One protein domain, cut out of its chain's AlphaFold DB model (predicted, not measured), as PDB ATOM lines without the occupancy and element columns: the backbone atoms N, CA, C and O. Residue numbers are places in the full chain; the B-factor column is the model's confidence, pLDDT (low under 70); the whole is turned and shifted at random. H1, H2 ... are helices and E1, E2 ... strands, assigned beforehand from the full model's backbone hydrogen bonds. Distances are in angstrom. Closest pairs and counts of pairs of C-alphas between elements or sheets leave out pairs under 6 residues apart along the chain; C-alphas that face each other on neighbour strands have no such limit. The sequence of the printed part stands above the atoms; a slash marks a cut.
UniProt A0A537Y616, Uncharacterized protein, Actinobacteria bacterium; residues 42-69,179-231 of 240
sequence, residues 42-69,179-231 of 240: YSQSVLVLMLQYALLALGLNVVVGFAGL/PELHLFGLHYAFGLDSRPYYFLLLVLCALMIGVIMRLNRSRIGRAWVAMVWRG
ATOM      1  N   TYR A  42     -38.893 -48.099  23.074       88.94
ATOM      2  CA  TYR A  42     -37.636 -47.397  23.364       88.94
ATOM      3  C   TYR A  42     -37.671 -45.939  22.886       88.94
ATOM      4  O   TYR A  42     -37.386 -45.016  23.649       88.94
ATOM      5  N   SER A  43     -38.078 -45.713  21.634       89.88
ATOM      6  CA  SER A  43     -38.194 -44.364  21.078       89.88
ATOM      7  C   SER A  43     -39.244 -43.529  21.815       89.88
ATOM      8  O   SER A  43     -39.050 -42.329  21.990       89.88
ATOM      9  N   GLN A  44     -40.325 -44.147  22.302       88.88
ATOM     10  CA  GLN A  44     -41.313 -43.469  23.147       88.88
ATOM     11  C   GLN A  44     -40.708 -43.024  24.487       88.88
ATOM     12  O   GLN A  44     -40.934 -41.883  24.886       88.88
ATOM     13  N   SER A  45     -39.900 -43.855  25.153       90.00
ATOM     14  CA  SER A  45     -39.209 -43.457  26.391       90.00
ATOM     15  C   SER A  45     -38.234 -42.296  26.158       90.00
ATOM     16  O   SER A  45     -38.173 -41.363  26.957       90.00
ATOM     17  N   VAL A  46     -37.517 -42.301  25.029       92.62
ATOM     18  CA  VAL A  46     -36.638 -41.183  24.644       92.62
ATOM     19  C   VAL A  46     -37.446 -39.903  24.403       92.62
ATOM     20  O   VAL A  46     -37.047 -38.830  24.850       92.62
ATOM     21  N   LEU A  47     -38.607 -39.995  23.754       91.62
ATOM     22  CA  LEU A  47     -39.492 -38.849  23.542       91.62
ATOM     23  C   LEU A  47     -40.070 -38.282  24.849       91.62
ATOM     24  O   LEU A  47     -40.193 -37.064  24.981       91.62
ATOM     25  N   VAL A  48     -40.397 -39.138  25.821       92.31
ATOM     26  CA  VAL A  48     -40.787 -38.716  27.179       92.31
ATOM     27  C   VAL A  48     -39.660 -37.902  27.820       92.31
ATOM     28  O   VAL A  48     -39.905 -36.799  28.309       92.31
ATOM     29  N   LEU A  49     -38.419 -38.390  27.738       93.69
ATOM     30  CA  LEU A  49     -37.245 -37.684  28.256       93.69
ATOM     31  C   LEU A  49     -37.035 -36.328  27.555       93.69
ATOM     32  O   LEU A  49     -36.754 -35.322  28.207       93.69
ATOM     33  N   MET A  50     -37.224 -36.270  26.234       93.75
ATOM     34  CA  MET A  50     -37.158 -35.018  25.473       93.75
ATOM     35  C   MET A  50     -38.218 -34.011  25.931       93.75
ATOM     36  O   MET A  50     -37.898 -32.839  26.121       93.75
ATOM     37  N   LEU A  51     -39.464 -34.447  26.146       92.81
ATOM     38  CA  LEU A  51     -40.533 -33.575  26.645       92.81
ATOM     39  C   LEU A  51     -40.262 -33.077  28.065       92.81
ATOM     40  O   LEU A  51     -40.532 -31.916  28.362       92.81
ATOM     41  N   GLN A  52     -39.692 -33.915  28.926       93.25
ATOM     42  CA  GLN A  52     -39.281 -33.513  30.267       93.25
ATOM     43  C   GLN A  52     -38.222 -32.402  30.218       93.25
ATOM     44  O   GLN A  52     -38.382 -31.374  30.877       93.25
ATOM     45  N   TYR A  53     -37.184 -32.547  29.386       93.56
ATOM     46  CA  TYR A  53     -36.197 -31.481  29.184       93.56
ATOM     47  C   TYR A  53     -36.785 -30.241  28.503       93.56
ATOM     48  O   TYR A  53     -36.387 -29.126  28.834       93.56
ATOM     49  N   ALA A  54     -37.760 -30.399  27.605       93.44
ATOM     50  CA  ALA A  54     -38.474 -29.270  27.017       93.44
ATOM     51  C   ALA A  54     -39.264 -28.486  28.078       93.44
ATOM     52  O   ALA A  54     -39.229 -27.257  28.078       93.44
ATOM     53  N   LEU A  55     -39.918 -29.173  29.021       92.62
ATOM     54  CA  LEU A  55     -40.615 -28.539  30.140       92.62
ATOM     55  C   LEU A  55     -39.641 -27.765  31.045       92.62
ATOM     56  O   LEU A  55     -39.929 -26.631  31.431       92.62
ATOM     57  N   LEU A  56     -38.460 -28.333  31.318       92.38
ATOM     58  CA  LEU A  56     -37.388 -27.645  32.050       92.38
ATOM     59  C   LEU A  56     -36.880 -26.411  31.297       92.38
ATOM     60  O   LEU A  56     -36.710 -25.349  31.892       92.38
ATOM     61  N   ALA A  57     -36.693 -26.521  29.982       90.94
ATOM     62  CA  ALA A  57     -36.288 -25.400  29.141       90.94
ATOM     63  C   ALA A  57     -37.349 -24.288  29.110       90.94
ATOM     64  O   ALA A  57     -36.999 -23.110  29.145       90.94
ATOM     65  N   LEU A  58     -38.643 -24.634  29.096       90.44
ATOM     66  CA  LEU A  58     -39.737 -23.665  29.222       90.44
ATOM     67  C   LEU A  58     -39.693 -22.946  30.575       90.44
ATOM     68  O   LEU A  58     -39.851 -21.727  30.613       90.44
ATOM     69  N   GLY A  59     -39.439 -23.669  31.670       88.00
ATOM     70  CA  GLY A  59     -39.260 -23.072  32.996       88.00
ATOM     71  C   GLY A  59     -38.080 -22.097  33.049       88.00
ATOM     72  O   GLY A  59     -38.233 -20.969  33.519       88.00
ATOM     73  N   LEU A  60     -36.935 -22.485  32.484       88.69
ATOM     74  CA  LEU A  60     -35.759 -21.617  32.383       88.69
ATOM     75  C   LEU A  60     -36.017 -20.387  31.498       88.69
ATOM     76  O   LEU A  60     -35.583 -19.288  31.838       88.69
ATOM     77  N   ASN A  61     -36.752 -20.542  30.391       85.62
ATOM     78  CA  ASN A  61     -37.120 -19.436  29.501       85.62
ATOM     79  C   ASN A  61     -37.921 -18.363  30.249       85.62
ATOM     80  O   ASN A  61     -37.672 -17.176  30.067       85.62
ATOM     81  N   VAL A  62     -38.821 -18.769  31.147       81.88
ATOM     82  CA  VAL A  62     -39.552 -17.830  32.006       81.88
ATOM     83  C   VAL A  62     -38.583 -17.068  32.913       81.88
ATOM     84  O   VAL A  62     -38.633 -15.842  32.957       81.88
ATOM     85  N   VAL A  63     -37.668 -17.752  33.601       78.50
ATOM     86  CA  VAL A  63     -36.732 -17.086  34.525       78.50
ATOM     87  C   VAL A  63     -35.817 -16.112  33.780       78.50
ATOM     88  O   VAL A  63     -35.793 -14.923  34.096       78.50
ATOM     89  N   VAL A  64     -35.122 -16.583  32.745       78.31
ATOM     90  CA  VAL A  64     -34.172 -15.764  31.978       78.31
ATOM     91  C   VAL A  64     -34.896 -14.664  31.200       78.31
ATOM     92  O   VAL A  64     -34.452 -13.517  31.189       78.31
ATOM     93  N   GLY A  65     -36.034 -14.985  30.583       71.38
ATOM     94  CA  GLY A  65     -36.796 -14.064  29.743       71.38
ATOM     95  C   GLY A  65     -37.453 -12.919  30.514       71.38
ATOM     96  O   GLY A  65     -37.532 -11.810  29.987       71.38
ATOM     97  N   PHE A  66     -37.900 -13.150  31.755       66.25
ATOM     98  CA  PHE A  66     -38.536 -12.108  32.567       66.25
ATOM     99  C   PHE A  66     -37.587 -11.415  33.550       66.25
ATOM    100  O   PHE A  66     -37.738 -10.213  33.765       66.25
ATOM    101  N   ALA A  67     -36.622 -12.127  34.142       67.81
ATOM    102  CA  ALA A  67     -35.673 -11.529  35.084       67.81
ATOM    103  C   ALA A  67     -34.467 -10.883  34.382       67.81
ATOM    104  O   ALA A  67     -33.844  -9.988  34.950       67.81
ATOM    105  N   GLY A  68     -34.128 -11.318  33.160       68.19
ATOM    106  CA  GLY A  68     -32.970 -10.814  32.413       68.19
ATOM    107  C   GLY A  68     -31.621 -11.123  33.076       68.19
ATOM    108  O   GLY A  68     -30.626 -10.469  32.773       68.19
ATOM    109  N   LEU A  69     -31.596 -12.082  34.005       71.69
ATOM    110  CA  LEU A  69     -30.432 -12.489  34.785       71.69
ATOM    111  C   LEU A  69     -30.104 -13.952  34.481       71.69
ATOM    112  O   LEU A  69     -30.996 -14.759  34.220       71.69
ATOM    113  N   PRO A 179     -48.802 -43.047  38.158       79.44
ATOM    114  CA  PRO A 179     -50.049 -42.319  38.305       79.44
ATOM    115  C   PRO A 179     -51.212 -43.142  37.751       79.44
ATOM    116  O   PRO A 179     -51.110 -43.782  36.702       79.44
ATOM    117  N   GLU A 180     -52.337 -43.087  38.455       78.38
ATOM    118  CA  GLU A 180     -53.595 -43.700  38.045       78.38
ATOM    119  C   GLU A 180     -54.637 -42.591  37.861       78.38
ATOM    120  O   GLU A 180     -54.721 -41.644  38.649       78.38
ATOM    121  N   LEU A 181     -55.397 -42.654  36.768       77.31
ATOM    122  CA  LEU A 181     -56.499 -41.737  36.495       77.31
ATOM    123  C   LEU A 181     -57.808 -42.429  36.862       77.31
ATOM    124  O   LEU A 181     -58.228 -43.366  36.185       77.31
ATOM    125  N   HIS A 182     -58.450 -41.931  37.917       74.38
ATOM    126  CA  HIS A 182     -59.815 -42.284  38.298       74.38
ATOM    127  C   HIS A 182     -60.745 -41.151  37.864       74.38
ATOM    128  O   HIS A 182     -60.879 -40.145  38.560       74.38
ATOM    129  N   LEU A 183     -61.352 -41.276  36.681       73.75
ATOM    130  CA  LEU A 183     -62.245 -40.252  36.133       73.75
ATOM    131  C   LEU A 183     -63.625 -40.852  35.860       73.75
ATOM    132  O   LEU A 183     -63.762 -41.710  34.996       73.75
ATOM    133  N   PHE A 184     -64.653 -40.394  36.581       68.31
ATOM    134  CA  PHE A 184     -66.061 -40.767  36.351       68.31
ATOM    135  C   PHE A 184     -66.318 -42.286  36.201       68.31
ATOM    136  O   PHE A 184     -67.134 -42.700  35.383       68.31
ATOM    137  N   GLY A 185     -65.617 -43.125  36.975       70.88
ATOM    138  CA  GLY A 185     -65.740 -44.592  36.932       70.88
ATOM    139  C   GLY A 185     -64.808 -45.306  35.941       70.88
ATOM    140  O   GLY A 185     -64.792 -46.532  35.900       70.88
ATOM    141  N   LEU A 186     -63.999 -44.571  35.170       73.44
ATOM    142  CA  LEU A 186     -62.895 -45.129  34.391       73.44
ATOM    143  C   LEU A 186     -61.632 -45.167  35.251       73.44
ATOM    144  O   LEU A 186     -61.175 -44.128  35.733       73.44
ATOM    145  N   HIS A 187     -61.075 -46.368  35.403       77.56
ATOM    146  CA  HIS A 187     -59.807 -46.617  36.076       77.56
ATOM    147  C   HIS A 187     -58.737 -46.903  35.024       77.56
ATOM    148  O   HIS A 187     -58.783 -47.932  34.349       77.56
ATOM    149  N   TYR A 188     -57.791 -45.978  34.852       78.81
ATOM    150  CA  TYR A 188     -56.668 -46.151  33.933       78.81
ATOM    151  C   TYR A 188     -55.340 -45.994  34.673       78.81
ATOM    152  O   TYR A 188     -54.939 -44.880  35.022       78.81
ATOM    153  N   ALA A 189     -54.653 -47.112  34.896       80.19
ATOM    154  CA  ALA A 189     -53.312 -47.135  35.464       80.19
ATOM    155  C   ALA A 189     -52.268 -46.969  34.354       80.19
ATOM    156  O   ALA A 189     -52.318 -47.667  33.341       80.19
ATOM    157  N   PHE A 190     -51.314 -46.050  34.536       81.69
ATOM    158  CA  PHE A 190     -50.302 -45.771  33.510       81.69
ATOM    159  C   PHE A 190     -49.356 -46.961  33.305       81.69
ATOM    160  O   PHE A 190     -48.939 -47.228  32.179       81.69
ATOM    161  N   GLY A 191     -49.034 -47.681  34.387       81.56
ATOM    162  CA  GLY A 191     -48.110 -48.813  34.352       81.56
ATOM    163  C   GLY A 191     -46.738 -48.448  33.775       81.56
ATOM    164  O   GLY A 191     -46.327 -47.292  33.792       81.56
ATOM    165  N   LEU A 192     -46.025 -49.441  33.241       81.38
ATOM    166  CA  LEU A 192     -44.671 -49.271  32.687       81.38
ATOM    167  C   LEU A 192     -44.652 -48.721  31.249       81.38
ATOM    168  O   LEU A 192     -43.582 -48.490  30.680       81.38
ATOM    169  N   ASP A 193     -45.820 -48.517  30.643       84.81
ATOM    170  CA  ASP A 193     -45.916 -48.031  29.275       84.81
ATOM    171  C   ASP A 193     -45.536 -46.551  29.197       84.81
ATOM    172  O   ASP A 193     -46.059 -45.705  29.912       84.81
ATOM    173  N   SER A 194     -44.650 -46.195  28.262       86.69
ATOM    174  CA  SER A 194     -44.186 -44.804  28.092       86.69
ATOM    175  C   SER A 194     -45.206 -43.890  27.395       86.69
ATOM    176  O   SER A 194     -45.096 -42.665  27.451       86.69
ATOM    177  N   ARG A 195     -46.215 -44.460  26.728       86.62
ATOM    178  CA  ARG A 195     -47.233 -43.712  25.969       86.62
ATOM    179  C   ARG A 195     -48.067 -42.754  26.825       86.62
ATOM    180  O   ARG A 195     -48.152 -41.583  26.448       86.62
ATOM    181  N   PRO A 196     -48.680 -43.179  27.945       88.38
ATOM    182  CA  PRO A 196     -49.497 -42.273  28.747       88.38
ATOM    183  C   PRO A 196     -48.665 -41.133  29.356       88.38
ATOM    184  O   PRO A 196     -49.125 -39.992  29.379       88.38
ATOM    185  N   TYR A 197     -47.400 -41.382  29.716       88.81
ATOM    186  CA  TYR A 197     -46.463 -40.332  30.135       88.81
ATOM    187  C   TYR A 197     -46.163 -39.319  29.031       88.81
ATOM    188  O   TYR A 197     -46.114 -38.120  29.301       88.81
ATOM    189  N   TYR A 198     -45.993 -39.781  27.788       90.75
ATOM    190  CA  TYR A 198     -45.762 -38.898  26.648       90.75
ATOM    191  C   TYR A 198     -46.925 -37.921  26.463       90.75
ATOM    192  O   TYR A 198     -46.709 -36.712  26.401       90.75
ATOM    193  N   PHE A 199     -48.162 -38.424  26.432       90.12
ATOM    194  CA  PHE A 199     -49.339 -37.567  26.278       90.12
ATOM    195  C   PHE A 199     -49.555 -36.650  27.483       90.12
ATOM    196  O   PHE A 199     -49.878 -35.478  27.292       90.12
ATOM    197  N   LEU A 200     -49.315 -37.137  28.707       89.81
ATOM    198  CA  LEU A 200     -49.382 -36.316  29.915       89.81
ATOM    199  C   LEU A 200     -48.402 -35.136  29.835       89.81
ATOM    200  O   LEU A 200     -48.816 -33.990  30.001       89.81
ATOM    201  N   LEU A 201     -47.125 -35.397  29.532       91.56
ATOM    202  CA  LEU A 201     -46.105 -34.353  29.398       91.56
ATOM    203  C   LEU A 201     -46.374 -33.421  28.218       91.56
ATOM    204  O   LEU A 201     -46.133 -32.224  28.329       91.56
ATOM    205  N   LEU A 202     -46.903 -33.934  27.105       91.50
ATOM    206  CA  LEU A 202     -47.281 -33.113  25.958       91.50
ATOM    207  C   LEU A 202     -48.369 -32.101  26.342       91.50
ATOM    208  O   LEU A 202     -48.240 -30.910  26.051       91.50
ATOM    209  N   VAL A 203     -49.420 -32.562  27.028       91.56
ATOM    210  CA  VAL A 203     -50.496 -31.701  27.538       91.56
ATOM    211  C   VAL A 203     -49.942 -30.692  28.543       91.56
ATOM    212  O   VAL A 203     -50.282 -29.513  28.463       91.56
ATOM    213  N   LEU A 204     -49.046 -31.114  29.438       91.94
ATOM    214  CA  LEU A 204     -48.387 -30.237  30.409       91.94
ATOM    215  C   LEU A 204     -47.538 -29.156  29.729       91.94
ATOM    216  O   LEU A 204     -47.653 -27.984  30.076       91.94
ATOM    217  N   CYS A 205     -46.750 -29.512  28.714       92.56
ATOM    218  CA  CYS A 205     -45.991 -28.564  27.900       92.56
ATOM    219  C   CYS A 205     -46.917 -27.569  27.192       92.56
ATOM    220  O   CYS A 205     -46.684 -26.363  27.254       92.56
ATOM    221  N   ALA A 206     -47.990 -28.046  26.555       90.50
ATOM    222  CA  ALA A 206     -48.962 -27.186  25.882       90.50
ATOM    223  C   ALA A 206     -49.662 -26.234  26.866       90.50
ATOM    224  O   ALA A 206     -49.801 -25.040  26.583       90.50
ATOM    225  N   LEU A 207     -50.046 -26.734  28.044       92.88
ATOM    226  CA  LEU A 207     -50.615 -25.938  29.127       92.88
ATOM    227  C   LEU A 207     -49.619 -24.880  29.601       92.88
ATOM    228  O   LEU A 207     -49.988 -23.712  29.695       92.88
ATOM    229  N   MET A 208     -48.356 -25.248  29.831       91.25
ATOM    230  CA  MET A 208     -47.310 -24.314  30.246       91.25
ATOM    231  C   MET A 208     -47.057 -23.236  29.197       91.25
ATOM    232  O   MET A 208     -46.996 -22.059  29.542       91.25
ATOM    233  N   ILE A 209     -47.004 -23.589  27.913       89.31
ATOM    234  CA  ILE A 209     -46.925 -22.609  26.822       89.31
ATOM    235  C   ILE A 209     -48.139 -21.673  26.867       89.31
ATOM    236  O   ILE A 209     -47.978 -20.453  26.806       89.31
ATOM    237  N   GLY A 210     -49.349 -22.210  27.040       88.62
ATOM    238  CA  GLY A 210     -50.570 -21.417  27.191       88.62
ATOM    239  C   GLY A 210     -50.512 -20.450  28.380       88.62
ATOM    240  O   GLY A 210     -50.863 -19.273  28.238       88.62
ATOM    241  N   VAL A 211     -50.015 -20.909  29.531       89.25
ATOM    242  CA  VAL A 211     -49.795 -20.091  30.732       89.25
ATOM    243  C   VAL A 211     -48.774 -18.993  30.455       89.25
ATOM    244  O   VAL A 211     -49.060 -17.834  30.744       89.25
ATOM    245  N   ILE A 212     -47.638 -19.308  29.829       86.00
ATOM    246  CA  ILE A 212     -46.596 -18.335  29.467       86.00
ATOM    247  C   ILE A 212     -47.154 -17.278  28.508       86.00
ATOM    248  O   ILE A 212     -46.975 -16.077  28.718       86.00
ATOM    249  N   MET A 213     -47.904 -17.695  27.485       84.50
ATOM    250  CA  MET A 213     -48.557 -16.782  26.545       84.50
ATOM    251  C   MET A 213     -49.570 -15.870  27.248       84.50
ATOM    252  O   MET A 213     -49.646 -14.675  26.944       84.50
ATOM    253  N   ARG A 214     -50.347 -16.410  28.194       86.00
ATOM    254  CA  ARG A 214     -51.308 -15.633  28.986       86.00
ATOM    255  C   ARG A 214     -50.601 -14.672  29.938       86.00
ATOM    256  O   ARG A 214     -51.019 -13.520  30.041       86.00
ATOM    257  N   LEU A 215     -49.519 -15.109  30.580       84.56
ATOM    258  CA  LEU A 215     -48.707 -14.305  31.488       84.56
ATOM    259  C   LEU A 215     -48.062 -13.131  30.749       84.56
ATOM    260  O   LEU A 215     -48.141 -12.002  31.227       84.56
ATOM    261  N   ASN A 216     -47.538 -13.354  29.543       80.00
ATOM    262  CA  ASN A 216     -46.964 -12.295  28.715       80.00
ATOM    263  C   ASN A 216     -48.017 -11.238  28.306       80.00
ATOM    264  O   ASN A 216     -47.762 -10.036  28.294       80.00
ATOM    265  N   ARG A 217     -49.263 -11.665  28.055       80.31
ATOM    266  CA  ARG A 217     -50.393 -10.751  27.792       80.31
ATOM    267  C   ARG A 217     -50.977 -10.102  29.052       80.31
ATOM    268  O   ARG A 217     -51.823  -9.212  28.937       80.31
ATOM    269  N   SER A 218     -50.570 -10.521  30.248       84.94
ATOM    270  CA  SER A 218     -51.071  -9.980  31.514       84.94
ATOM    271  C   SER A 218     -50.403  -8.644  31.881       84.94
ATOM    272  O   SER A 218     -49.406  -8.237  31.284       84.94
ATOM    273  N   ARG A 219     -50.958  -7.935  32.877       76.88
ATOM    274  CA  ARG A 219     -50.365  -6.687  33.400       76.88
ATOM    275  C   ARG A 219     -48.985  -6.927  34.023       76.88
ATOM    276  O   ARG A 219     -48.102  -6.097  33.842       76.88
ATOM    277  N   ILE A 220     -48.809  -8.066  34.697       76.62
ATOM    278  CA  ILE A 220     -47.571  -8.450  35.391       76.62
ATOM    279  C   ILE A 220     -46.441  -8.648  34.377       76.62
ATOM    280  O   ILE A 220     -45.390  -8.032  34.512       76.62
ATOM    281  N   GLY A 221     -46.700  -9.399  33.300       73.75
ATOM    282  CA  GLY A 221     -45.721  -9.612  32.228       73.75
ATOM    283  C   GLY A 221     -45.274  -8.305  31.566       73.75
ATOM    284  O   GLY A 221     -44.080  -8.069  31.405       73.75
ATOM    285  N   ARG A 222     -46.215  -7.397  31.267       76.31
ATOM    286  CA  ARG A 222     -45.880  -6.068  30.717       76.31
ATOM    287  C   ARG A 222     -45.069  -5.205  31.684       76.31
ATOM    288  O   ARG A 222     -44.166  -4.501  31.244       76.31
ATOM    289  N   ALA A 223     -45.385  -5.252  32.978       74.88
ATOM    290  CA  ALA A 223     -44.647  -4.514  34.000       74.88
ATOM    291  C   ALA A 223     -43.196  -5.009  34.116       74.88
ATOM    292  O   ALA A 223     -42.277  -4.200  34.211       74.88
ATOM    293  N   TRP A 224     -42.978  -6.323  34.048       70.94
ATOM    294  CA  TRP A 224     -41.645  -6.927  34.105       70.94
ATOM    295  C   TRP A 224     -40.781  -6.554  32.900       70.94
ATOM    296  O   TRP A 224     -39.657  -6.086  33.076       70.94
ATOM    297  N   VAL A 225     -41.335  -6.635  31.686       71.88
ATOM    298  CA  VAL A 225     -40.634  -6.203  30.464       71.88
ATOM    299  C   VAL A 225     -40.257  -4.717  30.534       71.88
ATOM    300  O   VAL A 225     -39.149  -4.344  30.148       71.88
ATOM    301  N   ALA A 226     -41.129  -3.867  31.084       70.88
ATOM    302  CA  ALA A 226     -40.847  -2.440  31.247       70.88
ATOM    303  C   ALA A 226     -39.700  -2.155  32.238       70.88
ATOM    304  O   ALA A 226     -38.914  -1.232  32.013       70.88
ATOM    305  N   MET A 227     -39.568  -2.943  33.313       67.00
ATOM    306  CA  MET A 227     -38.468  -2.801  34.279       67.00
ATOM    307  C   MET A 227     -37.114  -3.176  33.671       67.00
ATOM    308  O   MET A 227     -36.144  -2.438  33.849       67.00
ATOM    309  N   VAL A 228     -37.055  -4.279  32.917       69.00
ATOM    310  CA  VAL A 228     -35.819  -4.724  32.254       69.00
ATOM    311  C   VAL A 228     -35.334  -3.674  31.255       69.00
ATOM    312  O   VAL A 228     -34.163  -3.298  31.277       69.00
ATOM    313  N   TRP A 229     -36.233  -3.129  30.430       60.12
ATOM    314  CA  TRP A 229     -35.877  -2.140  29.407       60.12
ATOM    315  C   TRP A 229     -35.272  -0.853  29.995       60.12
ATOM    316  O   TRP A 229     -34.307  -0.312  29.455       60.12
ATOM    317  N   ARG A 230     -35.769  -0.404  31.157       58.06
ATOM    318  CA  ARG A 230     -35.215   0.752  31.888       58.06
ATOM    319  C   ARG A 230     -33.776   0.527  32.366       58.06
ATOM    320  O   ARG A 230     -32.995   1.473  32.416       58.06
ATOM    321  N   GLY A 231     -33.422  -0.709  32.718       58.75
ATOM    322  CA  GLY A 231     -32.067  -1.061  33.149       58.75
ATOM    323  C   GLY A 231     -31.033  -0.963  32.023       58.75
ATOM    324  O   GLY A 231     -29.888  -0.590  32.277       58.75
TER     325      GLY A 231
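AT A GLANCE: This is residues 42 to 69 and 179 to 231 of the 240 residues of an uncharacterized protein of Actinobacteria bacterium (UniProt A0A537Y616). Two long helices, H1 and H2, lie side by side and run the same way; at the far end of H2 the chain turns sharply into a shorter helix, H3, which passes across the last residues of H1. Near the other end of the pair a small two-stranded hairpin, E1 and E2, leads into H2, and its residues 182 to 187 stick out free. The printed part has 81 residues, with three named helices and two named strands in the order H1, E1, E2, H2, H3; the sheet, E1 - E2, is antiparallel and the class is mostly helix. The whole is only just loose, close to extended, with a radius of gyration of the C-alphas of 17.2 A, and flat, spanning 52 by 32 by 13 A.

HOW THE PARTS SIT: H1, residues 42 to 67, touches H2, residues 194 to 217, the closest C-alphas being those of Val 48 and Tyr 198, 5.0 A apart. They run the same way at a shallow tilt of 17 degrees. With residues 66 to 67 alone, H1 also touches H3, residues 219 to 231, at a steep tilt of 64 degrees; the closest C-alphas, of Phe 66 and Trp 224, are 6.2 A apart. E1, residues 180 to 183, and E2, residues 186 to 189, form an antiparallel hairpin, with N 181 and O 188 at 2.9 A and N 183 and O 186 at 3.0 A, both within hydrogen-bond range. H1 and E2 are apart, and so are E1 and H2. H2 and H3 are close but not clearly touching, with the C-alphas of Leu 215 and Gly 221 closest at 5.6 A; their steep tilt of 69 degrees is only just short of about perpendicular. In H1, H2 and H3 every O i to N i+4 pair is within hydrogen-bond range.

IN THESE COORDINATES: H1 begins at C-alpha 42, at (-37.636, -47.397, 23.364), and measures 37.8 A from first to last C-alpha. E1 measures 9.5 A and E2 9.8 A. H2 begins at C-alpha 194, at (-44.186, -44.804, 28.092), and measures 34.6 A. H3 measures 19.1 A and ends at C-alpha 231, at (-32.067, -1.061, 33.149).

THE WHOLE: The two C-alphas farthest apart are those of Gly 185 and Gly 231, 55.2 A. Residues 70 to 178 are not printed, and C-alphas 69 and 179 are 35.9 A apart across this cut, which lies in the link from H1 to E1. The links E1 to E2, E2 to H2 and H2 to H3 are tight. The mean pLDDT of the printed part is 82.5; residues 66 to 68, residue 184 and residues 227 to 231 are under 70.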